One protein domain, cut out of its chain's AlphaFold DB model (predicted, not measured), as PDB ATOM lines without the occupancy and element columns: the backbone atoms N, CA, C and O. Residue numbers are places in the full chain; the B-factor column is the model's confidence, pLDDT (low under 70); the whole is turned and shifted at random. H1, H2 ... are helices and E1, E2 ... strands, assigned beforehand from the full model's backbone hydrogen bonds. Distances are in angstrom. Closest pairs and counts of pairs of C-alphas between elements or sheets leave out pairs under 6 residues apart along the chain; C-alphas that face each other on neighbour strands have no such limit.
ATOM      1  N   GLU A 776     370.403 266.262 321.978       78.31
ATOM      2  CA  GLU A 776     369.120 266.762 321.478       78.31
ATOM      3  C   GLU A 776     368.954 266.353 320.006       78.31
ATOM      4  O   GLU A 776     369.700 266.780 319.123       78.31
ATOM      5  N   LEU A 777     367.991 265.468 319.740       77.69
ATOM      6  CA  LEU A 777     367.634 265.021 318.394       77.69
ATOM      7  C   LEU A 777     366.154 265.274 318.136       77.69
ATOM      8  O   LEU A 777     365.341 265.187 319.056       77.69
ATOM      9  N   GLU A 778     365.821 265.530 316.874       82.00
ATOM     10  CA  GLU A 778     364.448 265.648 316.388       82.00
ATOM     11  C   GLU A 778     364.199 264.617 315.280       82.00
ATOM     12  O   GLU A 778     365.007 264.467 314.356       82.00
ATOM     13  N   PHE A 779     363.068 263.917 315.343       84.06
ATOM     14  CA  PHE A 779     362.586 263.020 314.292       84.06
ATOM     15  C   PHE A 779     361.121 263.300 313.963       84.06
ATOM     16  O   PHE A 779     360.396 263.888 314.762       84.06
ATOM     17  N   VAL A 780     360.679 262.920 312.762       84.94
ATOM     18  CA  VAL A 780     359.317 263.204 312.296       84.94
ATOM     19  C   VAL A 780     358.454 261.955 312.410       84.94
ATOM     20  O   VAL A 780     358.874 260.861 312.036       84.94
ATOM     21  N   SER A 781     357.234 262.125 312.915       84.38
ATOM     22  CA  SER A 781     356.151 261.157 312.792       84.38
ATOM     23  C   SER A 781     355.221 261.594 311.660       84.38
ATOM     24  O   SER A 781     354.540 262.613 311.765       84.38
ATOM     25  N   ASP A 782     355.186 260.823 310.574       82.56
ATOM     26  CA  ASP A 782     354.365 261.023 309.372       82.56
ATOM     27  C   ASP A 782     352.908 260.567 309.594       82.56
ATOM     28  O   ASP A 782     352.325 259.804 308.816       82.56
ATOM     29  N   ALA A 783     352.325 260.992 310.712       81.62
ATOM     30  CA  ALA A 783     350.954 260.698 311.087       81.62
ATOM     31  C   ALA A 783     350.338 261.841 311.900       81.62
ATOM     32  O   ALA A 783     351.027 262.720 312.415       81.62
ATOM     33  N   LYS A 784     349.006 261.818 312.031       81.50
ATOM     34  CA  LYS A 784     348.275 262.820 312.813       81.50
ATOM     35  C   LYS A 784     348.643 262.703 314.303       81.50
ATOM     36  O   LYS A 784     348.456 261.612 314.850       81.50
ATOM     37  N   PRO A 785     349.028 263.801 314.982       78.38
ATOM     38  CA  PRO A 785     349.411 263.782 316.400       78.38
ATOM     39  C   PRO A 785     348.356 263.140 317.310       78.38
ATOM     40  O   PRO A 785     348.665 262.362 318.207       78.38
ATOM     41  N   VAL A 786     347.070 263.396 317.040       80.44
ATOM     42  CA  VAL A 786     345.952 262.909 317.870       80.44
ATOM     43  C   VAL A 786     345.868 261.378 317.902       80.44
ATOM     44  O   VAL A 786     345.393 260.813 318.882       80.44
ATOM     45  N   LEU A 787     346.360 260.687 316.867       80.69
ATOM     46  CA  LEU A 787     346.361 259.222 316.834       80.69
ATOM     47  C   LEU A 787     347.285 258.627 317.908       80.69
ATOM     48  O   LEU A 787     347.021 257.533 318.395       80.69
ATOM     49  N   PHE A 788     348.330 259.354 318.310       80.25
ATOM     50  CA  PHE A 788     349.367 258.885 319.235       80.25
ATOM     51  C   PHE A 788     349.470 259.708 320.523       80.25
ATOM     52  O   PHE A 788     350.205 259.335 321.436       80.25
ATOM     53  N   ALA A 789     348.708 260.797 320.617       78.69
ATOM     54  CA  ALA A 789     348.668 261.657 321.786       78.69
ATOM     55  C   ALA A 789     348.243 260.898 323.051       78.69
ATOM     56  O   ALA A 789     347.474 259.925 323.011       78.69
ATOM     57  N   TYR A 790     348.721 261.394 324.192       81.56
ATOM     58  CA  TYR A 790     348.223 260.975 325.495       81.56
ATOM     59  C   TYR A 790     346.727 261.295 325.621       81.56
ATOM     60  O   TYR A 790     346.282 262.341 325.139       81.56
ATOM     61  N   PRO A 791     345.943 260.434 326.297       75.75
ATOM     62  CA  PRO A 791     344.593 260.798 326.696       75.75
ATOM     63  C   PRO A 791     344.630 262.072 327.556       75.75
ATOM     64  O   PRO A 791     345.559 262.227 328.358       75.75
ATOM     65  N   PRO A 792     343.651 262.978 327.409       73.06
ATOM     66  CA  PRO A 792     343.600 264.201 328.198       73.06
ATOM     67  C   PRO A 792     343.487 263.879 329.695       73.06
ATOM     68  O   PRO A 792     342.894 262.870 330.083       73.06
ATOM     69  N   PRO A 867     348.017 269.389 311.853       65.56
ATOM     70  CA  PRO A 867     349.247 269.086 311.142       65.56
ATOM     71  C   PRO A 867     349.287 267.585 310.826       65.56
ATOM     72  O   PRO A 867     348.979 266.742 311.667       65.56
ATOM     73  N   THR A 868     349.631 267.247 309.583       71.50
ATOM     74  CA  THR A 868     349.696 265.860 309.092       71.50
ATOM     75  C   THR A 868     350.920 265.096 309.596       71.50
ATOM     76  O   THR A 868     350.976 263.883 309.420       71.50
ATOM     77  N   SER A 869     351.883 265.806 310.186       77.19
ATOM     78  CA  SER A 869     353.133 265.275 310.726       77.19
ATOM     79  C   SER A 869     353.524 266.009 312.010       77.19
ATOM     80  O   SER A 869     353.320 267.222 312.106       77.19
ATOM     81  N   GLU A 870     354.141 265.301 312.952       82.31
ATOM     82  CA  GLU A 870     354.639 265.826 314.231       82.31
ATOM     83  C   GLU A 870     356.165 265.708 314.309       82.31
ATOM     84  O   GLU A 870     356.729 264.707 313.874       82.31
ATOM     85  N   THR A 871     356.843 266.713 314.860       82.38
ATOM     86  CA  THR A 871     358.273 266.642 315.200       82.38
ATOM     87  C   THR A 871     358.421 266.243 316.663       82.38
ATOM     88  O   THR A 871     357.940 266.957 317.539       82.38
ATOM     89  N   LEU A 872     359.082 265.118 316.918       82.50
ATOM     90  CA  LEU A 872     359.316 264.547 318.243       82.50
ATOM     91  C   LEU A 872     360.790 264.698 318.631       82.50
ATOM     92  O   LEU A 872     361.671 264.559 317.782       82.50
ATOM     93  N   SER A 873     361.057 264.962 319.910       84.44
ATOM     94  CA  SER A 873     362.411 265.092 320.462       84.44
ATOM     95  C   SER A 873     362.974 263.750 320.950       84.44
ATOM     96  O   SER A 873     362.240 262.763 321.079       84.44
ATOM     97  N   ASN A 874     364.263 263.707 321.310       82.00
ATOM     98  CA  ASN A 874     364.814 262.594 322.097       82.00
ATOM     99  C   ASN A 874     363.983 262.357 323.369       82.00
ATOM    100  O   ASN A 874     363.381 263.297 323.891       82.00
ATOM    101  N   PHE A 875     363.957 261.116 323.863       83.19
ATOM    102  CA  PHE A 875     363.109 260.691 324.984       83.19
ATOM    103  C   PHE A 875     361.598 260.845 324.755       83.19
ATOM    104  O   PHE A 875     360.831 260.866 325.714       83.19
ATOM    105  N   SER A 876     361.128 260.916 323.511       84.88
ATOM    106  CA  SER A 876     359.687 260.879 323.242       84.88
ATOM    107  C   SER A 876     359.139 259.454 323.330       84.88
ATOM    108  O   SER A 876     359.784 258.484 322.912       84.88
ATOM    109  N   ARG A 877     357.908 259.326 323.835       88.50
ATOM    110  CA  ARG A 877     357.148 258.073 323.780       88.50
ATOM    111  C   ARG A 877     356.862 257.718 322.323       88.50
ATOM    112  O   ARG A 877     356.348 258.538 321.568       88.50
ATOM    113  N   VAL A 878     357.135 256.468 321.963       85.81
ATOM    114  CA  VAL A 878     356.835 255.921 320.639       85.81
ATOM    115  C   VAL A 878     356.227 254.542 320.798       85.81
ATOM    116  O   VAL A 878     356.866 253.631 321.317       85.81
ATOM    117  N   VAL A 879     354.996 254.374 320.322       84.69
ATOM    118  CA  VAL A 879     354.302 253.081 320.379       84.69
ATOM    119  C   VAL A 879     354.699 252.172 319.204       84.69
ATOM    120  O   VAL A 879     355.014 252.669 318.119       84.69
ATOM    121  N   PRO A 880     354.642 250.833 319.345       80.00
ATOM    122  CA  PRO A 880     355.104 249.911 318.304       80.00
ATOM    123  C   PRO A 880     354.452 250.094 316.923       80.00
ATOM    124  O   PRO A 880     355.117 249.919 315.906       80.00
ATOM    125  N   TRP A 881     353.172 250.475 316.848       80.06
ATOM    126  CA  TRP A 881     352.511 250.733 315.559       80.06
ATOM    127  C   TRP A 881     352.864 252.105 314.957       80.06
ATOM    128  O   TRP A 881     352.745 252.277 313.745       80.06
ATOM    129  N   GLN A 882     353.367 253.047 315.764       84.62
ATOM    130  CA  GLN A 882     353.880 254.343 315.301       84.62
ATOM    131  C   GLN A 882     355.216 254.208 314.572       84.62
ATOM    132  O   GLN A 882     355.515 255.035 313.717       84.62
ATOM    133  N   LEU A 883     355.990 253.148 314.845       81.62
ATOM    134  CA  LEU A 883     357.298 252.901 314.225       81.62
ATOM    135  C   LEU A 883     357.265 252.956 312.693       81.62
ATOM    136  O   LEU A 883     358.202 253.450 312.077       81.62
ATOM    137  N   LYS A 884     356.170 252.495 312.070       83.75
ATOM    138  CA  LYS A 884     355.995 252.511 310.605       83.75
ATOM    139  C   LYS A 884     355.885 253.923 310.020       83.75
ATOM    140  O   LYS A 884     356.068 254.093 308.820       83.75
ATOM    141  N   HIS A 885     355.563 254.903 310.859       83.94
ATOM    142  CA  HIS A 885     355.371 256.303 310.497       83.94
ATOM    143  C   HIS A 885     356.549 257.183 310.919       83.94
ATOM    144  O   HIS A 885     356.467 258.394 310.762       83.94
ATOM    145  N   ILE A 886     357.618 256.629 311.498       85.19
ATOM    146  CA  ILE A 886     358.758 257.427 311.953       85.19
ATOM    147  C   ILE A 886     359.813 257.501 310.860       85.19
ATOM    148  O   ILE A 886     360.289 256.477 310.368       85.19
ATOM    149  N   SER A 887     360.213 258.724 310.525       82.38
ATOM    150  CA  SER A 887     361.263 258.999 309.556       82.38
ATOM    151  C   SER A 887     362.295 259.986 310.114       82.38
ATOM    152  O   SER A 887     361.985 260.974 310.786       82.38
ATOM    153  N   PHE A 888     363.568 259.701 309.836       80.25
ATOM    154  CA  PHE A 888     364.674 260.626 310.073       80.25
ATOM    155  C   PHE A 888     364.963 261.349 308.757       80.25
ATOM    156  O   PHE A 888     365.190 260.704 307.730       80.25
ATOM    157  N   LYS A 889     364.936 262.686 308.758       73.81
ATOM    158  CA  LYS A 889     365.243 263.476 307.556       73.81
ATOM    159  C   LYS A 889     366.682 263.197 307.112       73.81
ATOM    160  O   LYS A 889     367.585 263.218 307.931       73.81
ATOM    161  N   HIS A 890     366.926 263.019 305.813       62.09
ATOM    162  CA  HIS A 890     368.281 262.753 305.294       62.09
ATOM    163  C   HIS A 890     369.312 263.866 305.581       62.09
ATOM    164  O   HIS A 890     370.512 263.606 305.498       62.09
ATOM    165  N   ASP A 891     368.845 265.073 305.915       65.06
ATOM    166  CA  ASP A 891     369.662 266.243 306.265       65.06
ATOM    167  C   ASP A 891     369.835 266.430 307.793       65.06
ATOM    168  O   ASP A 891     370.392 267.430 308.241       65.06
ATOM    169  N   SER A 892     369.352 265.491 308.625       70.81
ATOM    170  CA  SER A 892     369.566 265.545 310.076       70.81
ATOM    171  C   SER A 892     371.020 265.224 310.439       70.81
ATOM    172  O   SER A 892     371.642 264.326 309.864       70.81
ATOM    173  N   ARG A 893     371.561 265.939 311.436       75.56
ATOM    174  CA  ARG A 893     372.928 265.744 311.958       75.56
ATOM    175  C   ARG A 893     373.181 264.305 312.418       75.56
ATOM    176  O   ARG A 893     374.244 263.749 312.148       75.56
ATOM    177  N   TYR A 894     372.177 263.707 313.055       79.06
ATOM    178  CA  TYR A 894     372.205 262.343 313.566       79.06
ATOM    179  C   TYR A 894     371.395 261.403 312.672       79.06
ATOM    180  O   TYR A 894     370.255 261.703 312.311       79.06
ATOM    181  N   THR A 895     371.969 260.249 312.327       81.12
ATOM    182  CA  THR A 895     371.283 259.161 311.605       81.12
ATOM    183  C   THR A 895     371.431 257.853 312.389       81.12
ATOM    184  O   THR A 895     372.549 257.554 312.815       81.12
ATOM    185  N   PRO A 896     370.366 257.054 312.582       82.12
ATOM    186  CA  PRO A 896     370.482 255.769 313.266       82.12
ATOM    187  C   PRO A 896     371.273 254.762 312.419       82.12
ATOM    188  O   PRO A 896     371.190 254.768 311.190       82.12
ATOM    189  N   ILE A 897     372.036 253.890 313.079       75.88
ATOM    190  CA  ILE A 897     372.783 252.803 312.414       75.88
ATOM    191  C   ILE A 897     371.873 251.614 312.103       75.88
ATOM    192  O   ILE A 897     372.016 250.963 311.071       75.88
ATOM    193  N   LYS A 898     370.923 251.345 313.000       73.88
ATOM    194  CA  LYS A 898     369.910 250.299 312.864       73.88
ATOM    195  C   LYS A 898     368.662 250.855 312.180       73.88
ATOM    196  O   LYS A 898     368.377 252.052 312.253       73.88
ATOM    197  N   LYS A 899     367.855 249.970 311.584       71.69
ATOM    198  CA  LYS A 899     366.446 250.281 311.288       71.69
ATOM    199  C   LYS A 899     365.771 250.794 312.565       71.69
ATOM    200  O   LYS A 899     366.001 250.248 313.642       71.69
ATOM    201  N   VAL A 900     364.958 251.841 312.432       71.38
ATOM    202  CA  VAL A 900     364.306 252.502 313.571       71.38
ATOM    203  C   VAL A 900     363.520 251.475 314.385       71.38
ATOM    204  O   VAL A 900     362.611 250.825 313.869       71.38
ATOM    205  N   ALA A 901     363.893 251.330 315.652       69.69
ATOM    206  CA  ALA A 901     363.260 250.446 316.616       69.69
ATOM    207  C   ALA A 901     363.023 251.211 317.924       69.69
ATOM    208  O   ALA A 901     363.708 252.188 318.212       69.69
ATOM    209  N   VAL A 902     362.037 250.771 318.706       73.00
ATOM    210  CA  VAL A 902     361.838 251.270 320.074       73.00
ATOM    211  C   VAL A 902     362.974 250.732 320.952       73.00
ATOM    212  O   VAL A 902     363.402 249.592 320.780       73.00
ATOM    213  N   GLY A 903     363.466 251.554 321.873       79.94
ATOM    214  CA  GLY A 903     364.605 251.268 322.739       79.94
ATOM    215  C   GLY A 903     365.777 252.218 322.499       79.94
ATOM    216  O   GLY A 903     365.620 253.325 321.972       79.94
ATOM    217  N   VAL A 904     366.961 251.776 322.918       85.12
ATOM    218  CA  VAL A 904     368.207 252.528 322.763       85.12
ATOM    219  C   VAL A 904     368.755 252.343 321.345       85.12
ATOM    220  O   VAL A 904     368.936 251.217 320.874       85.12
ATOM    221  N   LEU A 905     369.018 253.459 320.667       85.44
ATOM    222  CA  LEU A 905     369.572 253.510 319.320       85.44
ATOM    223  C   LEU A 905     370.880 254.300 319.307       85.44
ATOM    224  O   LEU A 905     370.939 255.456 319.729       85.44
ATOM    225  N   MET A 906     371.918 253.700 318.738       86.12
ATOM    226  CA  MET A 906     373.173 254.394 318.478       86.12
ATOM    227  C   MET A 906     373.052 255.264 317.224       86.12
ATOM    228  O   MET A 906     372.703 254.790 316.134       86.12
ATOM    229  N   MET A 907     373.367 256.549 317.382       83.94
ATOM    230  CA  MET A 907     373.270 257.556 316.333       83.94
ATOM    231  C   MET A 907     374.659 257.905 315.795       83.94
ATOM    232  O   MET A 907     375.575 258.222 316.552       83.94
ATOM    233  N   LYS A 908     374.810 257.890 314.469       82.75
ATOM    234  CA  LYS A 908     376.008 258.378 313.780       82.75
ATOM    235  C   LYS A 908     375.909 259.889 313.593       82.75
ATOM    236  O   LYS A 908     374.940 260.360 312.997       82.75
ATOM    237  N   ASP A 909     376.911 260.624 314.072       81.56
ATOM    238  CA  ASP A 909     377.046 262.064 313.836       81.56
ATOM    239  C   ASP A 909     377.701 262.307 312.468       81.56
ATOM    240  O   ASP A 909     378.759 261.753 312.164       81.56
ATOM    241  N   ARG A 910     377.063 263.105 311.607       76.25
ATOM    242  CA  ARG A 910     377.616 263.501 310.300       76.25
ATOM    243  C   ARG A 910     378.353 264.843 310.341       76.25
ATOM    244  O   ARG A 910     379.022 265.168 309.362       76.25
ATOM    245  N   ARG A 911     378.222 265.622 311.422       73.56
ATOM    246  CA  ARG A 911     378.849 266.945 311.598       73.56
ATOM    247  C   ARG A 911     379.513 267.045 312.981       73.56
ATOM    248  O   ARG A 911     378.987 267.724 313.859       73.56
ATOM    249  N   PRO A 912     380.674 266.404 313.188       63.91
ATOM    250  CA  PRO A 912     381.378 266.446 314.472       63.91
ATOM    251  C   PRO A 912     381.954 267.831 314.836       63.91
ATOM    252  O   PRO A 912     382.313 268.037 315.990       63.91
ATOM    253  N   ASP A 913     382.027 268.774 313.885       58.88
ATOM    254  CA  ASP A 913     382.647 270.100 314.066       58.88
ATOM    255  C   ASP A 913     381.710 271.177 314.673       58.88
ATOM    256  O   ASP A 913     382.170 272.264 315.022       58.88
ATOM    257  N   GLU A 914     380.401 270.916 314.793       69.75
ATOM    258  CA  GLU A 914     379.413 271.839 315.394       69.75
ATOM    259  C   GLU A 914     379.244 271.560 316.908       69.75
ATOM    260  O   GLU A 914     379.238 270.398 317.320       69.75
ATOM    261  N   GLU A 915     379.053 272.584 317.756       56.56
ATOM    262  CA  GLU A 915     378.783 272.376 319.198       56.56
ATOM    263  C   GLU A 915     377.523 271.509 319.410       56.56
ATOM    264  O   GLU A 915     376.547 271.604 318.661       56.56
ATOM    265  N   VAL A 916     377.568 270.601 320.391       62.72
ATOM    266  CA  VAL A 916     376.483 269.655 320.703       62.72
ATOM    267  C   VAL A 916     375.771 270.111 321.972       62.72
ATOM    268  O   VAL A 916     376.399 270.199 323.025       62.72
ATOM    269  N   HIS A 917     374.458 270.323 321.896       66.00
ATOM    270  CA  HIS A 917     373.615 270.422 323.084       66.00
ATOM    271  C   HIS A 917     373.303 269.008 323.587       66.00
ATOM    272  O   HIS A 917     372.613 268.224 322.928       66.00
ATOM    273  N   LEU A 918     373.903 268.659 324.726       70.25
ATOM    274  CA  LEU A 918     373.686 267.391 325.411       70.25
ATOM    275  C   LEU A 918     372.595 267.566 326.458       70.25
ATOM    276  O   LEU A 918     372.562 268.553 327.189       70.25
ATOM    277  N   ILE A 919     371.733 266.566 326.548       70.94
ATOM    278  CA  ILE A 919     370.772 266.453 327.628       70.94
ATOM    279  C   ILE A 919     371.522 265.920 328.852       70.94
ATOM    280  O   ILE A 919     371.972 264.771 328.845       70.94
ATOM    281  N   GLU A 920     371.652 266.736 329.900       65.44
ATOM    282  CA  GLU A 920     372.257 266.295 331.161       65.44
ATOM    283  C   GLU A 920     371.423 265.160 331.775       65.44
ATOM    284  O   GLU A 920     370.204 265.273 331.949       65.44
TER     285      GLU A 920
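Overview. This is residues 776 to 792 and 867 to 920 of the 1276 residues of the protein "26S proteasome regulatory subunit RPN2" of Taphrina deformans (strain PYCC 5710 / ATCC 11124 / CBS 356.35 / IMI 108563 / JCM 9778 / NBRC 8474) (UniProt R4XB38). What shape is this? It has little regular structure: two small two-stranded ribbons, E3-E4 and E1-E2, stand apart along an elongated, loop-rich body, with short helices H1 and H2 towards the end away from E3-E4. How large is it? The printed part has 71 residues, 26 in named elements, E1, H1, E2, H2, E3, E4 in order, class mixed; it is only just compact, close to loose, radius of gyration of the C-alphas 13.0 A, spans 40 by 24 by 22 A.

Arrangement. How do strands pair? E3, residues 894 to 896, and E4, residues 903 to 909, form an antiparallel hairpin, N 895 and O 908 within hydrogen-bond range at 3.0 A. E1, residues 778 to 781, and E2, residues 870 to 873, are antiparallel, N 781 and O 870 within range at 2.8 A. And the helices? H1, residues 785 to 788, and H2, residues 882 to 885, are close but not clearly touching, closest C-alphas Phe 788 and Gln 882, 7.5 A. Both are too short for an O i to N i+4 pair; each has its 1 O i to N i+3 pair within range.

Along the chain. Where does E1 begin? C-alpha 778 is at (364.448, 265.648, 316.388). Where does E4 end? After 18.7 A, C-alpha 909 is at (377.046, 262.064, 313.836).

Size, cuts and confidence. Is it cut? Residues 793 to 866 are not printed; C-alphas 792 and 867 are 18.6 A apart. Where is confidence low? The model's pLDDT is under 70 in 11 residues, among them 912 to 917.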